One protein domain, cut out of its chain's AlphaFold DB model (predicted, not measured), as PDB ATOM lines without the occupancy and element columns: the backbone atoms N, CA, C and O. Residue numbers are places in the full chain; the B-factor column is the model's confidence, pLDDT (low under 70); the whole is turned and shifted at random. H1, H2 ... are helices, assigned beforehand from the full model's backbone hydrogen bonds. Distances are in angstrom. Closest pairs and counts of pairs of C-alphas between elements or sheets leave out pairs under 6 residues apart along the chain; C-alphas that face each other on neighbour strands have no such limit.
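What this domain is: This is residues 291 to 435 of the 587 residues of the protein "CAP domain-containing protein" of Planctomycetes bacterium (UniProt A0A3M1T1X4). A rod of helices: H1 and H3 run side by side toward one end, with tiny H2 at its tip, while H4 reaches as an arm toward the other end, where H5 lies. The short helices H6, H7 and H8 cluster in the middle, and residues 388 to 400 lead back to them from H5. The printed part has 145 residues with eight named helices, H1 to H8 in order, and no named strand: all helix. It is only just extended, close to loose, with a radius of gyration of the C-alphas of 22.1 A and spans of 76 by 31 by 25 A.

How they stand to each other: Begin with H1, residues 291 to 314, which touches H3, residues 329 to 358, closest at the C-alphas of Ala 305 and Cys 339, 4.6 A; they run opposite ways at 35.5 degrees, an only just steep tilt. H2, residues 322 to 325, touches no helix. H3 has a kink of 39 degrees near residue 348. H4, residues 362 to 381, touches H6, residues 401 to 410, with residues 362 to 369 alone, closest at the C-alphas of Ala 362 and Arg 410, 5.4 A. H5, residues 383 to 387, and H4 meet only through their link. H6 and H7, residues 414 to 421, form a hairpin, closest at the C-alphas of Ala 405 and Ala 417, 4.5 A. H8, residues 426 to 435, touches H6, H1 and H3; its closest C-alphas to H3 are Leu 431 and Val 350, 6.4 A, about perpendicular at 81 degrees. Every O i to N i+4 pair is within hydrogen-bond range in H4 to H8, with 19 of 20 in H1 and 22 of 26 in H3; H2 is too short for one.

Where its parts are: Find C-alpha 291 at (364.161, 598.079, 395.361), where H1 begins its 34.7 A. H3 spans 37.9 A and H4 28.4 A. H8 ends at C-alpha 435, (355.527, 581.346, 403.477).

The domain as a whole: The farthest C-alphas, Asn 323 and Arg 389, are 78.2 A apart. The printed part has no cut; the link from H5 to H6 is long. Residues 388 to 397 are under pLDDT 70.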
ATOM      1  N   SER A 291     364.613 598.968 394.281       70.81
ATOM      2  CA  SER A 291     364.161 598.079 395.361       70.81
ATOM      3  C   SER A 291     364.035 596.614 394.915       70.81
ATOM      4  O   SER A 291     364.311 595.704 395.705       70.81
ATOM      5  N   LEU A 292     363.642 596.374 393.658       76.25
ATOM      6  CA  LEU A 292     363.572 595.029 393.079       76.25
ATOM      7  C   LEU A 292     364.966 594.516 392.701       76.25
ATOM      8  O   LEU A 292     365.274 593.356 392.964       76.25
ATOM      9  N   THR A 293     365.838 595.392 392.197       83.06
ATOM     10  CA  THR A 293     367.234 595.057 391.875       83.06
ATOM     11  C   THR A 293     367.971 594.509 393.094       83.06
ATOM     12  O   THR A 293     368.500 593.404 393.045       83.06
ATOM     13  N   LYS A 294     367.885 595.197 394.243       87.81
ATOM     14  CA  LYS A 294     368.512 594.745 395.497       87.81
ATOM     15  C   LYS A 294     368.047 593.349 395.943       87.81
ATOM     16  O   LYS A 294     368.818 592.605 396.550       87.81
ATOM     17  N   ARG A 295     366.779 593.008 395.697       90.62
ATOM     18  CA  ARG A 295     366.195 591.697 396.031       90.62
ATOM     19  C   ARG A 295     366.703 590.605 395.110       90.62
ATOM     20  O   ARG A 295     367.133 589.574 395.616       90.62
ATOM     21  N   SER A 296     366.706 590.871 393.805       90.88
ATOM     22  CA  SER A 296     367.288 589.969 392.810       90.88
ATOM     23  C   SER A 296     368.747 589.681 393.146       90.88
ATOM     24  O   SER A 296     369.103 588.537 393.373       90.88
ATOM     25  N   GLU A 297     369.567 590.714 393.354       94.06
ATOM     26  CA  GLU A 297     370.989 590.553 393.684       94.06
ATOM     27  C   GLU A 297     371.236 589.789 394.993       94.06
ATOM     28  O   GLU A 297     372.229 589.073 395.136       94.06
ATOM     29  N   ALA A 298     370.387 589.978 396.007       96.25
ATOM     30  CA  ALA A 298     370.492 589.223 397.253       96.25
ATOM     31  C   ALA A 298     370.123 587.748 397.039       96.25
ATOM     32  O   ALA A 298     370.825 586.870 397.542       96.25
ATOM     33  N   LEU A 299     369.055 587.489 396.280       96.69
ATOM     34  CA  LEU A 299     368.619 586.145 395.923       96.69
ATOM     35  C   LEU A 299     369.673 585.423 395.080       96.69
ATOM     36  O   LEU A 299     370.036 584.305 395.426       96.69
ATOM     37  N   ASP A 300     370.210 586.065 394.045       97.50
ATOM     38  CA  ASP A 300     371.198 585.481 393.135       97.50
ATOM     39  C   ASP A 300     372.498 585.136 393.868       97.50
ATOM     40  O   ASP A 300     373.056 584.049 393.699       97.50
ATOM     41  N   ARG A 301     372.961 586.026 394.761       98.31
ATOM     42  CA  ARG A 301     374.130 585.758 395.610       98.31
ATOM     43  C   ARG A 301     373.909 584.566 396.532       98.31
ATOM     44  O   ARG A 301     374.799 583.721 396.638       98.31
ATOM     45  N   TRP A 302     372.754 584.490 397.193       98.56
ATOM     46  CA  TRP A 302     372.431 583.345 398.043       98.56
ATOM     47  C   TRP A 302     372.287 582.060 397.226       98.56
ATOM     48  O   TRP A 302     372.884 581.058 397.602       98.56
ATOM     49  N   ALA A 303     371.573 582.088 396.099       98.38
ATOM     50  CA  ALA A 303     371.371 580.929 395.235       98.38
ATOM     51  C   ALA A 303     372.705 580.356 394.748       98.38
ATOM     52  O   ALA A 303     372.955 579.168 394.927       98.38
ATOM     53  N   LYS A 304     373.616 581.207 394.258       98.56
ATOM     54  CA  LYS A 304     374.956 580.783 393.833       98.56
ATOM     55  C   LYS A 304     375.749 580.127 394.967       98.56
ATOM     56  O   LYS A 304     376.337 579.067 394.772       98.56
ATOM     57  N   ALA A 305     375.774 580.745 396.151       98.75
ATOM     58  CA  ALA A 305     376.508 580.205 397.296       98.75
ATOM     59  C   ALA A 305     375.883 578.902 397.829       98.75
ATOM     60  O   ALA A 305     376.597 577.968 398.187       98.75
ATOM     61  N   ARG A 306     374.548 578.823 397.839       98.62
ATOM     62  CA  ARG A 306     373.781 577.628 398.194       98.62
ATOM     63  C   ARG A 306     374.079 576.476 397.243       98.62
ATOM     64  O   ARG A 306     374.340 575.375 397.714       98.62
ATOM     65  N   ASP A 307     374.019 576.714 395.938       98.62
ATOM     66  CA  ASP A 307     374.174 575.662 394.931       98.62
ATOM     67  C   ASP A 307     375.595 575.092 394.950       98.62
ATOM     68  O   ASP A 307     375.768 573.877 394.886       98.62
ATOM     69  N   GLU A 308     376.602 575.942 395.168       98.62
ATOM     70  CA  GLU A 308     377.983 575.501 395.373       98.62
ATOM     71  C   GLU A 308     378.150 574.681 396.663       98.62
ATOM     72  O   GLU A 308     378.788 573.626 396.655       98.62
ATOM     73  N   ALA A 309     377.539 575.112 397.770       98.75
ATOM     74  CA  ALA A 309     377.578 574.362 399.023       98.75
ATOM     75  C   ALA A 309     376.871 573.001 398.902       98.75
ATOM     76  O   ALA A 309     377.390 571.989 399.369       98.75
ATOM     77  N   LEU A 310     375.715 572.948 398.232       98.69
ATOM     78  CA  LEU A 310     375.014 571.694 397.944       98.69
ATOM     79  C   LEU A 310     375.854 570.782 397.048       98.69
ATOM     80  O   LEU A 310     375.962 569.594 397.345       98.69
ATOM     81  N   ARG A 311     376.478 571.321 395.996       98.50
ATOM     82  CA  ARG A 311     377.372 570.559 395.117       98.50
ATOM     83  C   ARG A 311     378.468 569.871 395.928       98.50
ATOM     84  O   ARG A 311     378.620 568.662 395.814       98.50
ATOM     85  N   VAL A 312     379.159 570.609 396.798       98.44
ATOM     86  CA  VAL A 312     380.227 570.066 397.654       98.44
ATOM     87  C   VAL A 312     379.712 569.014 398.643       98.44
ATOM     88  O   VAL A 312     380.340 567.971 398.794       98.44
ATOM     89  N   VAL A 313     378.561 569.233 399.289       98.56
ATOM     90  CA  VAL A 313     378.004 568.266 400.257       98.56
ATOM     91  C   VAL A 313     377.608 566.939 399.590       98.56
ATOM     92  O   VAL A 313     377.749 565.867 400.189       98.56
ATOM     93  N   PHE A 314     377.094 566.990 398.359       98.31
ATOM     94  CA  PHE A 314     376.633 565.800 397.635       98.31
ATOM     95  C   PHE A 314     377.715 565.129 396.778       98.31
ATOM     96  O   PHE A 314     377.552 563.963 396.416       98.31
ATOM     97  N   ASP A 315     378.823 565.808 396.496       97.94
ATOM     98  CA  ASP A 315     379.953 565.248 395.762       97.94
ATOM     99  C   ASP A 315     380.816 564.359 396.671       97.94
ATOM    100  O   ASP A 315     381.588 564.835 397.504       97.94
ATOM    101  N   LYS A 316     380.707 563.036 396.501       97.44
ATOM    102  CA  LYS A 316     381.474 562.059 397.289       97.44
ATOM    103  C   LYS A 316     382.979 562.087 397.015       97.44
ATOM    104  O   LYS A 316     383.724 561.550 397.831       97.44
ATOM    105  N   SER A 317     383.432 562.684 395.912       97.38
ATOM    106  CA  SER A 317     384.866 562.874 395.666       97.38
ATOM    107  C   SER A 317     385.450 563.976 396.555       97.38
ATOM    108  O   SER A 317     386.612 563.895 396.945       97.38
ATOM    109  N   ILE A 318     384.627 564.960 396.939       96.81
ATOM    110  CA  ILE A 318     385.008 566.058 397.833       96.81
ATOM    111  C   ILE A 318     384.687 565.705 399.291       96.81
ATOM    112  O   ILE A 318     385.518 565.924 400.168       96.81
ATOM    113  N   TYR A 319     383.512 565.126 399.560       97.75
ATOM    114  CA  TYR A 319     383.027 564.784 400.902       97.75
ATOM    115  C   TYR A 319     382.684 563.281 401.024       97.75
ATOM    116  O   TYR A 319     381.502 562.903 401.076       97.75
ATOM    117  N   PRO A 320     383.704 562.396 401.034       96.06
ATOM    118  CA  PRO A 320     383.526 560.941 400.997       96.06
ATOM    119  C   PRO A 320     382.863 560.386 402.264       96.06
ATOM    120  O   PRO A 320     382.841 561.030 403.306       96.06
ATOM    121  N   ASP A 321     382.322 559.167 402.205       93.50
ATOM    122  CA  ASP A 321     381.760 558.476 403.385       93.50
ATOM    123  C   ASP A 321     382.855 557.952 404.343       93.50
ATOM    124  O   ASP A 321     382.625 557.805 405.545       93.50
ATOM    125  N   ALA A 322     384.065 557.702 403.827       90.12
ATOM    126  CA  ALA A 322     385.199 557.210 404.607       90.12
ATOM    127  C   ALA A 322     385.537 558.154 405.772       90.12
ATOM    128  O   ALA A 322     385.644 559.369 405.589       90.12
ATOM    129  N   ASN A 323     385.709 557.588 406.974       90.62
ATOM    130  CA  ASN A 323     385.944 558.336 408.216       90.62
ATOM    131  C   ASN A 323     384.963 559.514 408.398       90.62
ATOM    132  O   ASN A 323     385.364 560.629 408.743       90.62
ATOM    133  N   HIS A 324     383.686 559.280 408.081       90.31
ATOM    134  CA  HIS A 324     382.611 560.272 408.161       90.31
ATOM    135  C   HIS A 324     382.837 561.534 407.309       90.31
ATOM    136  O   HIS A 324     382.227 562.568 407.559       90.31
ATOM    137  N   GLY A 325     383.701 561.470 406.294       93.19
ATOM    138  CA  GLY A 325     384.017 562.609 405.430       93.19
ATOM    139  C   GLY A 325     384.928 563.650 406.061       93.19
ATOM    140  O   GLY A 325     385.029 564.760 405.541       93.19
ATOM    141  N   ARG A 326     385.645 563.297 407.136       93.31
ATOM    142  CA  ARG A 326     386.551 564.210 407.851       93.31
ATOM    143  C   ARG A 326     387.542 564.941 406.935       93.31
ATOM    144  O   ARG A 326     387.855 566.095 407.200       93.31
ATOM    145  N   SER A 327     388.021 564.302 405.865       94.88
ATOM    146  CA  SER A 327     388.931 564.927 404.891       94.88
ATOM    147  C   SER A 327     388.278 566.044 404.068       94.88
ATOM    148  O   SER A 327     388.950 567.009 403.720       94.88
ATOM    149  N   GLY A 328     386.982 565.926 403.773       96.62
ATOM    150  CA  GLY A 328     386.207 566.905 403.007       96.62
ATOM    151  C   GLY A 328     385.554 567.995 403.856       96.62
ATOM    152  O   GLY A 328     385.179 569.039 403.322       96.62
ATOM    153  N   GLN A 329     385.438 567.775 405.170       97.75
ATOM    154  CA  GLN A 329     384.748 568.681 406.091       97.75
ATOM    155  C   GLN A 329     385.223 570.143 406.000       97.75
ATOM    156  O   GLN A 329     384.359 571.013 405.931       97.75
ATOM    157  N   PRO A 330     386.534 570.462 405.912       98.25
ATOM    158  CA  PRO A 330     386.967 571.858 405.810       98.25
ATOM    159  C   PRO A 330     386.418 572.579 404.570       98.25
ATOM    160  O   PRO A 330     386.057 573.750 404.644       98.25
ATOM    161  N   VAL A 331     386.311 571.875 403.437       98.31
ATOM    162  CA  VAL A 331     385.756 572.429 402.191       98.31
ATOM    163  C   VAL A 331     384.243 572.615 402.320       98.31
ATOM    164  O   VAL A 331     383.701 573.629 401.879       98.31
ATOM    165  N   VAL A 332     383.555 571.657 402.949       98.38
ATOM    166  CA  VAL A 332     382.121 571.764 403.264       98.38
ATOM    167  C   VAL A 332     381.855 572.983 404.143       98.38
ATOM    168  O   VAL A 332     380.981 573.782 403.808       98.38
ATOM    169  N   ASP A 333     382.623 573.156 405.218       98.50
ATOM    170  CA  ASP A 333     382.484 574.271 406.156       98.50
ATOM    171  C   ASP A 333     382.680 575.614 405.453       98.50
ATOM    172  O   ASP A 333     381.824 576.491 405.567       98.50
ATOM    173  N   GLU A 334     383.729 575.741 404.634       98.62
ATOM    174  CA  GLU A 334     383.983 576.944 403.837       98.62
ATOM    175  C   GLU A 334     382.774 577.316 402.961       98.62
ATOM    176  O   GLU A 334     382.324 578.468 402.956       98.62
ATOM    177  N   LYS A 335     382.201 576.347 402.227       98.69
ATOM    178  CA  LYS A 335     381.069 576.628 401.328       98.69
ATOM    179  C   LYS A 335     379.763 576.864 402.082       98.69
ATOM    180  O   LYS A 335     378.985 577.736 401.689       98.69
ATOM    181  N   VAL A 336     379.509 576.136 403.169       98.56
ATOM    182  CA  VAL A 336     378.325 576.340 404.016       98.56
ATOM    183  C   VAL A 336     378.377 577.706 404.704       98.56
ATOM    184  O   VAL A 336     377.348 578.382 404.779       98.56
ATOM    185  N   ASP A 337     379.548 578.161 405.148       98.62
ATOM    186  CA  ASP A 337     379.712 579.488 405.743       98.62
ATOM    187  C   ASP A 337     379.566 580.609 404.711       98.62
ATOM    188  O   ASP A 337     378.899 581.611 404.988       98.62
ATOM    189  N   ALA A 338     380.066 580.421 403.486       98.56
ATOM    190  CA  ALA A 338     379.790 581.338 402.380       98.56
ATOM    191  C   ALA A 338     378.283 581.419 402.063       98.56
ATOM    192  O   ALA A 338     377.732 582.515 401.908       98.56
ATOM    193  N   CYS A 339     377.585 580.276 402.038       98.69
ATOM    194  CA  CYS A 339     376.128 580.217 401.896       98.69
ATOM    195  C   CYS A 339     375.421 580.968 403.033       98.69
ATOM    196  O   CYS A 339     374.539 581.791 402.782       98.69
ATOM    197  N   ARG A 340     375.852 580.768 404.285       98.56
ATOM    198  CA  ARG A 340     375.323 581.464 405.469       98.56
ATOM    199  C   ARG A 340     375.511 582.975 405.392       98.56
ATOM    200  O   ARG A 340     374.572 583.716 405.694       98.56
ATOM    201  N   ALA A 341     376.684 583.431 404.963       98.44
ATOM    202  CA  ALA A 341     376.979 584.847 404.780       98.44
ATOM    203  C   ALA A 341     376.086 585.482 403.701       98.44
ATOM    204  O   ALA A 341     375.566 586.580 403.905       98.44
ATOM    205  N   ALA A 342     375.848 584.780 402.588       98.44
ATOM    206  CA  ALA A 342     374.964 585.242 401.518       98.44
ATOM    207  C   ALA A 342     373.470 585.167 401.891       98.44
ATOM    208  O   ALA A 342     372.685 586.027 401.486       98.44
ATOM    209  N   PHE A 343     373.072 584.182 402.702       98.38
ATOM    210  CA  PHE A 343     371.695 584.001 403.159       98.38
ATOM    211  C   PHE A 343     371.231 585.122 404.089       98.38
ATOM    212  O   PHE A 343     370.093 585.561 403.983       98.38
ATOM    213  N   ALA A 344     372.089 585.622 404.982       97.12
ATOM    214  CA  ALA A 344     371.710 586.639 405.967       97.12
ATOM    215  C   ALA A 344     371.046 587.907 405.366       97.12
ATOM    216  O   ALA A 344     369.949 588.263 405.812       97.12
ATOM    217  N   PRO A 345     371.627 588.598 404.360       96.44
ATOM    218  CA  PRO A 345     370.978 589.752 403.736       96.44
ATOM    219  C   PRO A 345     369.720 589.374 402.939       96.44
ATOM    220  O   PRO A 345     368.769 590.156 402.906       96.44
ATOM    221  N   PHE A 346     369.694 588.190 402.322       96.12
ATOM    222  CA  PHE A 346     368.524 587.673 401.615       96.12
ATOM    223  C   PHE A 346     367.349 587.408 402.573       96.12
ATOM    224  O   PHE A 346     366.269 587.969 402.389       96.12
ATOM    225  N   ASP A 347     367.564 586.641 403.646       95.62
ATOM    226  CA  ASP A 347     366.538 586.297 404.639       95.62
ATOM    227  C   ASP A 347     366.021 587.546 405.364       95.62
ATOM    228  O   ASP A 347     364.832 587.641 405.661       95.62
ATOM    229  N   ALA A 348     366.869 588.555 405.587       94.12
ATOM    230  CA  ALA A 348     366.434 589.836 406.139       94.12
ATOM    231  C   ALA A 348     365.404 590.547 405.238       94.12
ATOM    232  O   ALA A 348     364.407 591.078 405.736       94.12
ATOM    233  N   LEU A 349     365.618 590.543 403.917       92.12
ATOM    234  CA  LEU A 349     364.675 591.111 402.947       92.12
ATOM    235  C   LEU A 349     363.396 590.273 402.855       92.12
ATOM    236  O   LEU A 349     362.303 590.832 402.930       92.12
ATOM    237  N   VAL A 350     363.526 588.945 402.780       91.31
ATOM    238  CA  VAL A 350     362.383 588.021 402.794       91.31
ATOM    239  C   VAL A 350     361.524 588.259 404.029       91.31
ATOM    240  O   VAL A 350     360.330 588.490 403.896       91.31
ATOM    241  N   ARG A 351     362.101 588.247 405.238       90.31
ATOM    242  CA  ARG A 351     361.349 588.450 406.489       90.31
ATOM    243  C   ARG A 351     360.638 589.792 406.521       90.31
ATOM    244  O   ARG A 351     359.510 589.861 406.999       90.31
ATOM    245  N   LYS A 352     361.280 590.849 406.018       87.88
ATOM    246  CA  LYS A 352     360.669 592.178 405.926       87.88
ATOM    247  C   LYS A 352     359.403 592.143 405.066       87.88
ATOM    248  O   LYS A 352     358.383 592.701 405.475       87.88
ATOM    249  N   ASP A 353     359.465 591.488 403.913       85.56
ATOM    250  CA  ASP A 353     358.341 591.408 402.976       85.56
ATOM    251  C   ASP A 353     357.253 590.452 403.498       85.56
ATOM    252  O   ASP A 353     356.063 590.778 403.498       85.56
ATOM    253  N   LEU A 354     357.664 589.317 404.071       86.19
ATOM    254  CA  LEU A 354     356.777 588.307 404.644       86.19
ATOM    255  C   LEU A 354     356.028 588.817 405.882       86.19
ATOM    256  O   LEU A 354     354.876 588.457 406.093       86.19
ATOM    257  N   ALA A 355     356.635 589.689 406.692       85.88
ATOM    258  CA  ALA A 355     356.012 590.205 407.912       85.88
ATOM    259  C   ALA A 355     354.675 590.909 407.641       85.88
ATOM    260  O   ALA A 355     353.761 590.825 408.458       85.88
ATOM    261  N   ARG A 356     354.531 591.595 406.500       78.81
ATOM    262  CA  ARG A 356     353.253 592.226 406.137       78.81
ATOM    263  C   ARG A 356     352.223 591.184 405.725       78.81
ATOM    264  O   ARG A 356     351.091 591.245 406.197       78.81
ATOM    265  N   LEU A 357     352.662 590.209 404.934       81.25
ATOM    266  CA  LEU A 357     351.846 589.101 404.463       81.25
ATOM    267  C   LEU A 357     351.286 588.249 405.607       81.25
ATOM    268  O   LEU A 357     350.114 587.883 405.609       81.25
ATOM    269  N   LEU A 358     352.112 587.971 406.610       85.31
ATOM    270  CA  LEU A 358     351.726 587.167 407.767       85.31
ATOM    271  C   LEU A 358     350.713 587.877 408.680       85.31
ATOM    272  O   LEU A 358     350.017 587.205 409.435       85.31
ATOM    273  N   ARG A 359     350.571 589.210 408.592       85.50
ATOM    274  CA  ARG A 359     349.512 589.949 409.312       85.50
ATOM    275  C   ARG A 359     348.130 589.769 408.699       85.50
ATOM    276  O   ARG A 359     347.143 590.025 409.379       85.50
ATOM    277  N   LEU A 360     348.061 589.387 407.428       85.31
ATOM    278  CA  LEU A 360     346.803 589.070 406.772       85.31
ATOM    279  C   LEU A 360     346.415 587.651 407.173       85.31
ATOM    280  O   LEU A 360     347.131 586.712 406.828       85.31
ATOM    281  N   ASP A 361     345.332 587.489 407.924       88.38
ATOM    282  CA  ASP A 361     344.768 586.180 408.252       88.38
ATOM    283  C   ASP A 361     344.047 585.552 407.044       88.38
ATOM    284  O   ASP A 361     343.939 586.151 405.969       88.38
ATOM    285  N   ALA A 362     343.608 584.300 407.192       88.19
ATOM    286  CA  ALA A 362     342.984 583.563 406.096       88.19
ATOM    287  C   ALA A 362     341.658 584.198 405.647       88.19
ATOM    288  O   ALA A 362     341.410 584.315 404.448       88.19
ATOM    289  N   GLU A 363     340.842 584.667 406.594       91.19
ATOM    290  CA  GLU A 363     339.563 585.326 406.310       91.19
ATOM    291  C   GLU A 363     339.761 586.666 405.593       91.19
ATOM    292  O   GLU A 363     339.093 586.948 404.595       91.19
ATOM    293  N   GLY A 364     340.716 587.480 406.045       91.19
ATOM    294  CA  GLY A 364     341.073 588.740 405.409       91.19
ATOM    295  C   GLY A 364     341.621 588.541 403.996       91.19
ATOM    296  O   GLY A 364     341.249 589.287 403.085       91.19
ATOM    297  N   ALA A 365     342.459 587.521 403.786       90.56
ATOM    298  CA  ALA A 365     342.946 587.154 402.457       90.56
ATOM    299  C   ALA A 365     341.798 586.738 401.525       90.56
ATOM    300  O   ALA A 365     341.700 587.244 400.403       90.56
ATOM    301  N   GLU A 366     340.889 585.889 402.004       92.12
ATOM    302  CA  GLU A 366     339.730 585.429 401.237       92.12
ATOM    303  C   GLU A 366     338.771 586.574 400.888       92.12
ATOM    304  O   GLU A 366     338.279 586.663 399.758       92.12
ATOM    305  N   ALA A 367     338.546 587.499 401.822       91.31
ATOM    306  CA  ALA A 367     337.710 588.672 401.599       91.31
ATOM    307  C   ALA A 367     338.289 589.592 400.510       91.31
ATOM    308  O   ALA A 367     337.543 590.123 399.678       91.31
ATOM    309  N   LEU A 368     339.613 589.775 400.483       89.31
ATOM    310  CA  LEU A 368     340.276 590.576 399.455       89.31
ATOM    311  C   LEU A 368     340.209 589.906 398.073       89.31
ATOM    312  O   LEU A 368     339.873 590.585 397.098       89.31
ATOM    313  N   LEU A 369     340.443 588.591 397.987       90.06
ATOM    314  CA  LEU A 369     340.288 587.826 396.740       90.06
ATOM    315  C   LEU A 369     338.852 587.880 396.223       90.06
ATOM    316  O   LEU A 369     338.625 588.187 395.053       90.06
ATOM    317  N   SER A 370     337.877 587.658 397.105       91.38
ATOM    318  CA  SER A 370     336.453 587.692 396.766       91.38
ATOM    319  C   SER A 370     336.023 589.061 396.240       91.38
ATOM    320  O   SER A 370     335.251 589.150 395.286       91.38
ATOM    321  N   ALA A 371     336.559 590.148 396.807       90.69
ATOM    322  CA  ALA A 371     336.287 591.499 396.326       90.69
ATOM    323  C   ALA A 371     336.837 591.741 394.908       90.69
ATOM    324  O   ALA A 371     336.157 592.363 394.090       90.69
ATOM    325  N   VAL A 372     338.045 591.254 394.601       90.06
ATOM    326  CA  VAL A 372     338.615 591.344 393.245       90.06
ATOM    327  C   VAL A 372     337.842 590.468 392.263       90.06
ATOM    328  O   VAL A 372     337.525 590.932 391.165       90.06
ATOM    329  N   ALA A 373     337.498 589.241 392.656       89.88
ATOM    330  CA  ALA A 373     336.739 588.306 391.832       89.88
ATOM    331  C   ALA A 373     335.361 588.875 391.471       89.88
ATOM    332  O   ALA A 373     335.020 588.941 390.294       89.88
ATOM    333  N   LEU A 374     334.619 589.397 392.454       91.19
ATOM    334  CA  LEU A 374     333.291 589.974 392.237       91.19
ATOM    335  C   LEU A 374     333.309 591.128 391.228       91.19
ATOM    336  O   LEU A 374     332.470 591.180 390.331       91.19
ATOM    337  N   GLU A 375     334.240 592.076 391.367       91.31
ATOM    338  CA  GLU A 375     334.319 593.186 390.411       91.31
ATOM    339  C   GLU A 375     334.861 592.733 389.046       91.31
ATOM    340  O   GLU A 375     334.499 593.327 388.038       91.31
ATOM    341  N   THR A 376     335.669 591.670 388.983       88.25
ATOM    342  CA  THR A 376     336.105 591.068 387.710       88.25
ATOM    343  C   THR A 376     334.928 590.427 386.973       88.25
ATOM    344  O   THR A 376     334.734 590.710 385.794       88.25
ATOM    345  N   THR A 377     334.081 589.664 387.668       90.50
ATOM    346  CA  THR A 377     332.843 589.109 387.099       90.50
ATOM    347  C   THR A 377     331.915 590.211 386.589       90.50
ATOM    348  O   THR A 377     331.431 590.135 385.468       90.50
ATOM    349  N   ARG A 378     331.724 591.286 387.364       90.75
ATOM    350  CA  ARG A 378     330.897 592.432 386.942       90.75
ATOM    351  C   ARG A 378     331.428 593.128 385.691       90.75
ATOM    352  O   ARG A 378     330.630 593.612 384.900       90.75
ATOM    353  N   LEU A 379     332.750 593.214 385.516       87.12
ATOM    354  CA  LEU A 379     333.328 593.756 384.281       87.12
ATOM    355  C   LEU A 379     333.064 592.845 383.085       87.12
ATOM    356  O   LEU A 379     332.730 593.362 382.028       87.12
ATOM    357  N   ALA A 380     333.184 591.528 383.260       86.19
ATOM    358  CA  ALA A 380     332.887 590.567 382.200       86.19
ATOM    359  C   ALA A 380     331.413 590.645 381.769       86.19
ATOM    360  O   ALA A 380     331.126 590.751 380.582       86.19
ATOM    361  N   GLU A 381     330.487 590.705 382.732       88.88
ATOM    362  CA  GLU A 381     329.052 590.909 382.476       88.88
ATOM    363  C   GLU A 381     328.777 592.219 381.699       88.88
ATOM    364  O   GLU A 381     327.870 592.282 380.875       88.88
ATOM    365  N   LEU A 382     329.591 593.259 381.916       86.25
ATOM    366  CA  LEU A 382     329.498 594.557 381.239       86.25
ATOM    367  C   LEU A 382     330.253 594.639 379.903       86.25
ATOM    368  O   LEU A 382     330.239 595.707 379.290       86.25
ATOM    369  N   GLY A 383     330.917 593.568 379.452       79.75
ATOM    370  CA  GLY A 383     331.803 593.588 378.279       79.75
ATOM    371  C   GLY A 383     331.148 594.210 377.044       79.75
ATOM    372  O   GLY A 383     331.672 595.176 376.494       79.75
ATOM    373  N   HIS A 384     329.932 593.766 376.717       75.75
ATOM    374  CA  HIS A 384     329.141 594.270 375.590       75.75
ATOM    375  C   HIS A 384     328.874 595.789 375.643       75.75
ATOM    376  O   HIS A 384     328.927 596.471 374.620       75.75
ATOM    377  N   VAL A 385     328.637 596.350 376.836       71.75
ATOM    378  CA  VAL A 385     328.420 597.798 377.028       71.75
ATOM    379  C   VAL A 385     329.729 598.573 376.882       71.75
ATOM    380  O   VAL A 385     329.753 599.679 376.343       71.75
ATOM    381  N   LEU A 386     330.830 598.011 377.386       71.62
ATOM    382  CA  LEU A 386     332.138 598.663 377.390       71.62
ATOM    383  C   LEU A 386     332.793 598.661 376.001       71.62
ATOM    384  O   LEU A 386     333.452 599.641 375.643       71.62
ATOM    385  N   GLU A 387     332.607 597.597 375.220       72.50
ATOM    386  CA  GLU A 387     333.128 597.458 373.854       72.50
ATOM    387  C   GLU A 387     332.453 598.424 372.880       72.50
ATOM    388  O   GLU A 387     333.148 599.171 372.191       72.50
ATOM    389  N   ALA A 388     331.118 598.518 372.909       67.06
ATOM    390  CA  ALA A 388     330.330 599.388 372.026       67.06
ATOM    391  C   ALA A 388     330.680 600.891 372.127       67.06
ATOM    392  O   ALA A 388     330.243 601.696 371.305       67.06
ATOM    393  N   ARG A 389     331.445 601.293 373.150       63.38
ATOM    394  CA  ARG A 389     331.759 602.692 373.481       63.38
ATOM    395  C   ARG A 389     333.256 602.969 373.633       63.38
ATOM    396  O   ARG A 389     333.628 604.038 374.114       63.38
ATOM    397  N   GLY A 390     334.119 602.012 373.277       62.69
ATOM    398  CA  GLY A 390     335.576 602.159 373.399       62.69
ATOM    399  C   GLY A 390     336.083 602.265 374.846       62.69
ATOM    400  O   GLY A 390     337.200 602.719 375.086       62.69
ATOM    401  N   LEU A 391     335.279 601.852 375.834       62.06
ATOM    402  CA  LEU A 391     335.635 601.873 377.259       62.06
ATOM    403  C   LEU A 391     336.374 600.603 377.708       62.06
ATOM    404  O   LEU A 391     336.916 600.577 378.815       62.06
ATOM    405  N   ALA A 392     336.438 599.573 376.857       61.12
ATOM    406  CA  ALA A 392     337.168 598.329 377.115       61.12
ATOM    407  C   ALA A 392     338.670 598.560 377.392       61.12
ATOM    408  O   ALA A 392     339.253 597.892 378.247       61.12
ATOM    409  N   ALA A 393     339.276 599.578 376.768       58.78
ATOM    410  CA  ALA A 393     340.684 599.943 376.958       58.78
ATOM    411  C   ALA A 393     341.011 600.502 378.363       58.78
ATOM    412  O   ALA A 393     342.181 600.617 378.721       58.78
ATOM    413  N   ALA A 394     340.003 600.841 379.179       59.34
ATOM    414  CA  ALA A 394     340.178 601.390 380.529       59.34
ATOM    415  C   ALA A 394     340.165 600.324 381.645       59.34
ATOM    416  O   ALA A 394     340.106 600.672 382.832       59.34
ATOM    417  N   ALA A 395     340.176 599.032 381.294       59.31
ATOM    418  CA  ALA A 395     340.216 597.940 382.260       59.31
ATOM    419  C   ALA A 395     341.480 598.042 383.143       59.31
ATOM    420  O   ALA A 395     342.591 598.058 382.615       59.31
ATOM    421  N   PRO A 396     341.359 598.114 384.488       60.88
ATOM    422  CA  PRO A 396     342.529 598.138 385.352       60.88
ATOM    423  C   PRO A 396     343.350 596.857 385.161       60.88
ATOM    424  O   PRO A 396     342.772 595.822 384.808       60.88
ATOM    425  N   PRO A 397     344.661 596.890 385.451       64.00
ATOM    426  CA  PRO A 397     345.525 595.729 385.284       64.00
ATOM    427  C   PRO A 397     344.951 594.493 385.989       64.00
ATOM    428  O   PRO A 397     344.203 594.589 386.975       64.00
ATOM    429  N   SER A 398     345.241 593.312 385.446       72.12
ATOM    430  CA  SER A 398     344.990 592.047 386.135       72.12
ATOM    431  C   SER A 398     345.676 592.050 387.501       72.12
ATOM    432  O   SER A 398     346.638 592.786 387.731       72.12
ATOM    433  N   LEU A 399     345.152 591.255 388.438       79.25
ATOM    434  CA  LEU A 399     345.866 591.020 389.688       79.25
ATOM    435  C   LEU A 399     347.238 590.421 389.322       79.25
ATOM    436  O   LEU A 399     347.257 589.412 388.616       79.25
ATOM    437  N   PRO A 400     348.367 591.023 389.740       82.81
ATOM    438  CA  PRO A 400     349.679 590.457 389.456       82.81
ATOM    439  C   PRO A 400     349.768 589.015 389.963       82.81
ATOM    440  O   PRO A 400     349.347 588.738 391.088       82.81
ATOM    441  N   ALA A 401     350.337 588.112 389.161       84.44
ATOM    442  CA  ALA A 401     350.376 586.677 389.465       84.44
ATOM    443  C   ALA A 401     351.001 586.380 390.839       84.44
ATOM    444  O   ALA A 401     350.495 585.548 391.588       84.44
ATOM    445  N   ALA A 402     352.049 587.122 391.209       85.62
ATOM    446  CA  ALA A 402     352.689 587.023 392.516       85.62
ATOM    447  C   ALA A 402     351.744 587.359 393.674       85.62
ATOM    448  O   ALA A 402     351.678 586.616 394.653       85.62
ATOM    449  N   LEU A 403     350.964 588.439 393.551       86.25
ATOM    450  CA  LEU A 403     349.947 588.764 394.548       86.25
ATOM    451  C   LEU A 403     348.859 587.693 394.575       86.25
ATOM    452  O   LEU A 403     348.486 587.249 395.657       86.25
ATOM    453  N   GLU A 404     348.371 587.243 393.416       88.50
ATOM    454  CA  GLU A 404     347.349 586.195 393.371       88.50
ATOM    455  C   GLU A 404     347.819 584.931 394.095       88.50
ATOM    456  O   GLU A 404     347.112 584.449 394.980       88.50
ATOM    457  N   ALA A 405     349.020 584.436 393.792       90.75
ATOM    458  CA  ALA A 405     349.567 583.225 394.395       90.75
ATOM    459  C   ALA A 405     349.730 583.360 395.915       90.75
ATOM    460  O   ALA A 405     349.241 582.522 396.676       90.75
ATOM    461  N   LEU A 406     350.368 584.441 396.376       90.12
ATOM    462  CA  LEU A 406     350.656 584.643 397.796       90.12
ATOM    463  C   LEU A 406     349.373 584.837 398.624       90.12
ATOM    464  O   LEU A 406     349.250 584.265 399.708       90.12
ATOM    465  N   VAL A 407     348.395 585.601 398.120       90.06
ATOM    466  CA  VAL A 407     347.104 585.794 398.807       90.06
ATOM    467  C   VAL A 407     346.292 584.502 398.794       90.06
ATOM    468  O   VAL A 407     345.712 584.138 399.812       90.06
ATOM    469  N   THR A 408     346.275 583.785 397.668       91.44
ATOM    470  CA  THR A 408     345.588 582.490 397.550       91.44
ATOM    471  C   THR A 408     346.150 581.493 398.560       91.44
ATOM    472  O   THR A 408     345.382 580.819 399.249       91.44
ATOM    473  N   TYR A 409     347.473 581.472 398.746       91.75
ATOM    474  CA  TYR A 409     348.099 580.651 399.778       91.75
ATOM    475  C   TYR A 409     347.658 581.079 401.182       91.75
ATOM    476  O   TYR A 409     347.302 580.239 402.010       91.75
ATOM    477  N   ARG A 410     347.641 582.391 401.467       90.56
ATOM    478  CA  ARG A 410     347.185 582.913 402.765       90.56
ATOM    479  C   ARG A 410     345.729 582.593 403.071       90.56
ATOM    480  O   ARG A 410     345.438 582.295 404.225       90.56
ATOM    481  N   ALA A 411     344.866 582.586 402.060       91.00
ATOM    482  CA  ALA A 411     343.462 582.193 402.160       91.00
ATOM    483  C   ALA A 411     343.261 580.679 402.394       91.00
ATOM    484  O   ALA A 411     342.130 580.207 402.428       91.00
ATOM    485  N   GLY A 412     344.338 579.895 402.531       89.19
ATOM    486  CA  GLY A 412     344.272 578.451 402.765       89.19
ATOM    487  C   GLY A 412     344.074 577.617 401.497       89.19
ATOM    488  O   GLY A 412     344.030 576.394 401.579       89.19
ATOM    489  N   LYS A 413     344.023 578.242 400.316       89.31
ATOM    490  CA  LYS A 413     343.837 577.575 399.017       89.31
ATOM    491  C   LYS A 413     345.183 577.117 398.444       89.31
ATOM    492  O   LYS A 413     345.632 577.605 397.408       89.31
ATOM    493  N   VAL A 414     345.852 576.210 399.156       87.38
ATOM    494  CA  VAL A 414     347.247 575.803 398.890       87.38
ATOM    495  C   VAL A 414     347.449 575.297 397.469       87.38
ATOM    496  O   VAL A 414     348.303 575.832 396.769       87.38
ATOM    497  N   GLU A 415     346.662 574.317 397.029       86.38
ATOM    498  CA  GLU A 415     346.815 573.692 395.708       86.38
ATOM    499  C   GLU A 415     346.753 574.731 394.585       86.38
ATOM    500  O   GLU A 415     347.647 574.815 393.746       86.38
ATOM    501  N   ARG A 416     345.749 575.616 394.635       88.00
ATOM    502  CA  ARG A 416     345.603 576.707 393.667       88.00
ATOM    503  C   ARG A 416     346.804 577.653 393.686       88.00
ATOM    504  O   ARG A 416     347.253 578.083 392.630       88.00
ATOM    505  N   ALA A 417     347.326 577.989 394.863       88.88
ATOM    506  CA  ALA A 417     348.508 578.840 394.967       88.88
ATOM    507  C   ALA A 417     349.764 578.178 394.378       88.88
ATOM    508  O   ALA A 417     350.593 578.872 393.794       88.88
ATOM    509  N   LEU A 418     349.894 576.854 394.504       85.25
ATOM    510  CA  LEU A 418     351.012 576.097 393.937       85.25
ATOM    511  C   LEU A 418     350.930 575.997 392.410       85.25
ATOM    512  O   LEU A 418     351.953 576.156 391.758       85.25
ATOM    513  N   VAL A 419     349.734 575.858 391.833       87.44
ATOM    514  CA  VAL A 419     349.542 575.947 390.369       87.44
ATOM    515  C   VAL A 419     349.991 577.311 389.831       87.44
ATOM    516  O   VAL A 419     350.543 577.416 388.739       87.44
ATOM    517  N   LEU A 420     349.793 578.380 390.607       84.75
ATOM    518  CA  LEU A 420     350.255 579.715 390.228       84.75
ATOM    519  C   LEU A 420     351.773 579.895 390.397       84.75
ATOM    520  O   LEU A 420     352.338 580.787 389.764       84.75
ATOM    521  N   ALA A 421     352.429 579.066 391.218       83.44
ATOM    522  CA  ALA A 421     353.840 579.203 391.577       83.44
ATOM    523  C   ALA A 421     354.782 579.092 390.371       83.44
ATOM    524  O   ALA A 421     355.776 579.812 390.303       83.44
ATOM    525  N   GLU A 422     354.449 578.242 389.400       78.50
ATOM    526  CA  GLU A 422     355.265 578.003 388.199       78.50
ATOM    527  C   GLU A 422     355.409 579.248 387.315       78.50
ATOM    528  O   GLU A 422     356.351 579.370 386.538       78.50
ATOM    529  N   ARG A 423     354.484 580.201 387.453       83.19
ATOM    530  CA  ARG A 423     354.427 581.434 386.655       83.19
ATOM    531  C   ARG A 423     355.064 582.623 387.371       83.19
ATOM    532  O   ARG A 423     355.007 583.744 386.866       83.19
ATOM    533  N   LEU A 424     355.594 582.400 388.571       86.75
ATOM    534  CA  LEU A 424     356.171 583.442 389.407       86.75
ATOM    535  C   LEU A 424     357.626 583.697 389.035       86.75
ATOM    536  O   LEU A 424     358.367 582.774 388.706       86.75
ATOM    537  N   ASP A 425     358.043 584.952 389.169       88.12
ATOM    538  CA  ASP A 425     359.455 585.310 389.134       88.12
ATOM    539  C   ASP A 425     360.218 584.702 390.335       88.12
ATOM    540  O   ASP A 425     359.600 584.370 391.358       88.12
ATOM    541  N   PRO A 426     361.557 584.595 390.263       90.25
ATOM    542  CA  PRO A 426     362.352 583.940 391.302       90.25
ATOM    543  C   PRO A 426     362.161 584.511 392.716       90.25
ATOM    544  O   PRO A 426     362.150 583.755 393.691       90.25
ATOM    545  N   TRP A 427     361.972 585.829 392.860       90.12
ATOM    546  CA  TRP A 427     361.761 586.444 394.172       90.12
ATOM    547  C   TRP A 427     360.404 586.051 394.756       90.12
ATOM    548  O   TRP A 427     360.309 585.644 395.915       90.12
ATOM    549  N   SER A 428     359.353 586.113 393.941       88.81
ATOM    550  CA  SER A 428     358.007 585.696 394.333       88.81
ATOM    551  C   SER A 428     357.927 584.199 394.658       88.81
ATOM    552  O   SER A 428     357.257 583.826 395.625       88.81
ATOM    553  N   GLN A 429     358.652 583.342 393.930       91.12
ATOM    554  CA  GLN A 429     358.793 581.918 394.273       91.12
ATOM    555  C   GLN A 429     359.464 581.733 395.637       91.12
ATOM    556  O   GLN A 429     358.978 580.961 396.468       91.12
ATOM    557  N   ALA A 430     360.541 582.475 395.905       92.12
ATOM    558  CA  ALA A 430     361.224 582.432 397.191       92.12
ATOM    559  C   ALA A 430     360.315 582.893 398.342       92.12
ATOM    560  O   ALA A 430     360.274 582.243 399.387       92.12
ATOM    561  N   LEU A 431     359.527 583.956 398.154       91.50
ATOM    562  CA  LEU A 431     358.538 584.399 399.143       91.50
ATOM    563  C   LEU A 431     357.468 583.336 399.405       91.50
ATOM    564  O   LEU A 431     357.154 583.064 400.565       91.50
ATOM    565  N   LEU A 432     356.928 582.713 398.353       91.75
ATOM    566  CA  LEU A 432     355.927 581.658 398.490       91.75
ATOM    567  C   LEU A 432     356.505 580.437 399.215       91.75
ATOM    568  O   LEU A 432     355.858 579.896 400.112       91.75
ATOM    569  N   GLN A 433     357.736 580.030 398.897       93.50
ATOM    570  CA  GLN A 433     358.403 578.942 399.607       93.50
ATOM    571  C   GLN A 433     358.620 579.282 401.086       93.50
ATOM    572  O   GLN A 433     358.302 578.476 401.956       93.50
ATOM    573  N   ARG A 434     359.080 580.496 401.397       94.25
ATOM    574  CA  ARG A 434     359.289 580.926 402.787       94.25
ATOM    575  C   ARG A 434     357.968 581.032 403.550       94.25
ATOM    576  O   ARG A 434     357.928 580.689 404.726       94.25
ATOM    577  N   LEU A 435     356.868 581.397 402.891       92.44
ATOM    578  CA  LEU A 435     355.527 581.346 403.477       92.44
ATOM    579  C   LEU A 435     355.101 579.914 403.844       92.44
ATOM    580  O   LEU A 435     354.532 579.698 404.914       92.44
TER     581      LEU A 435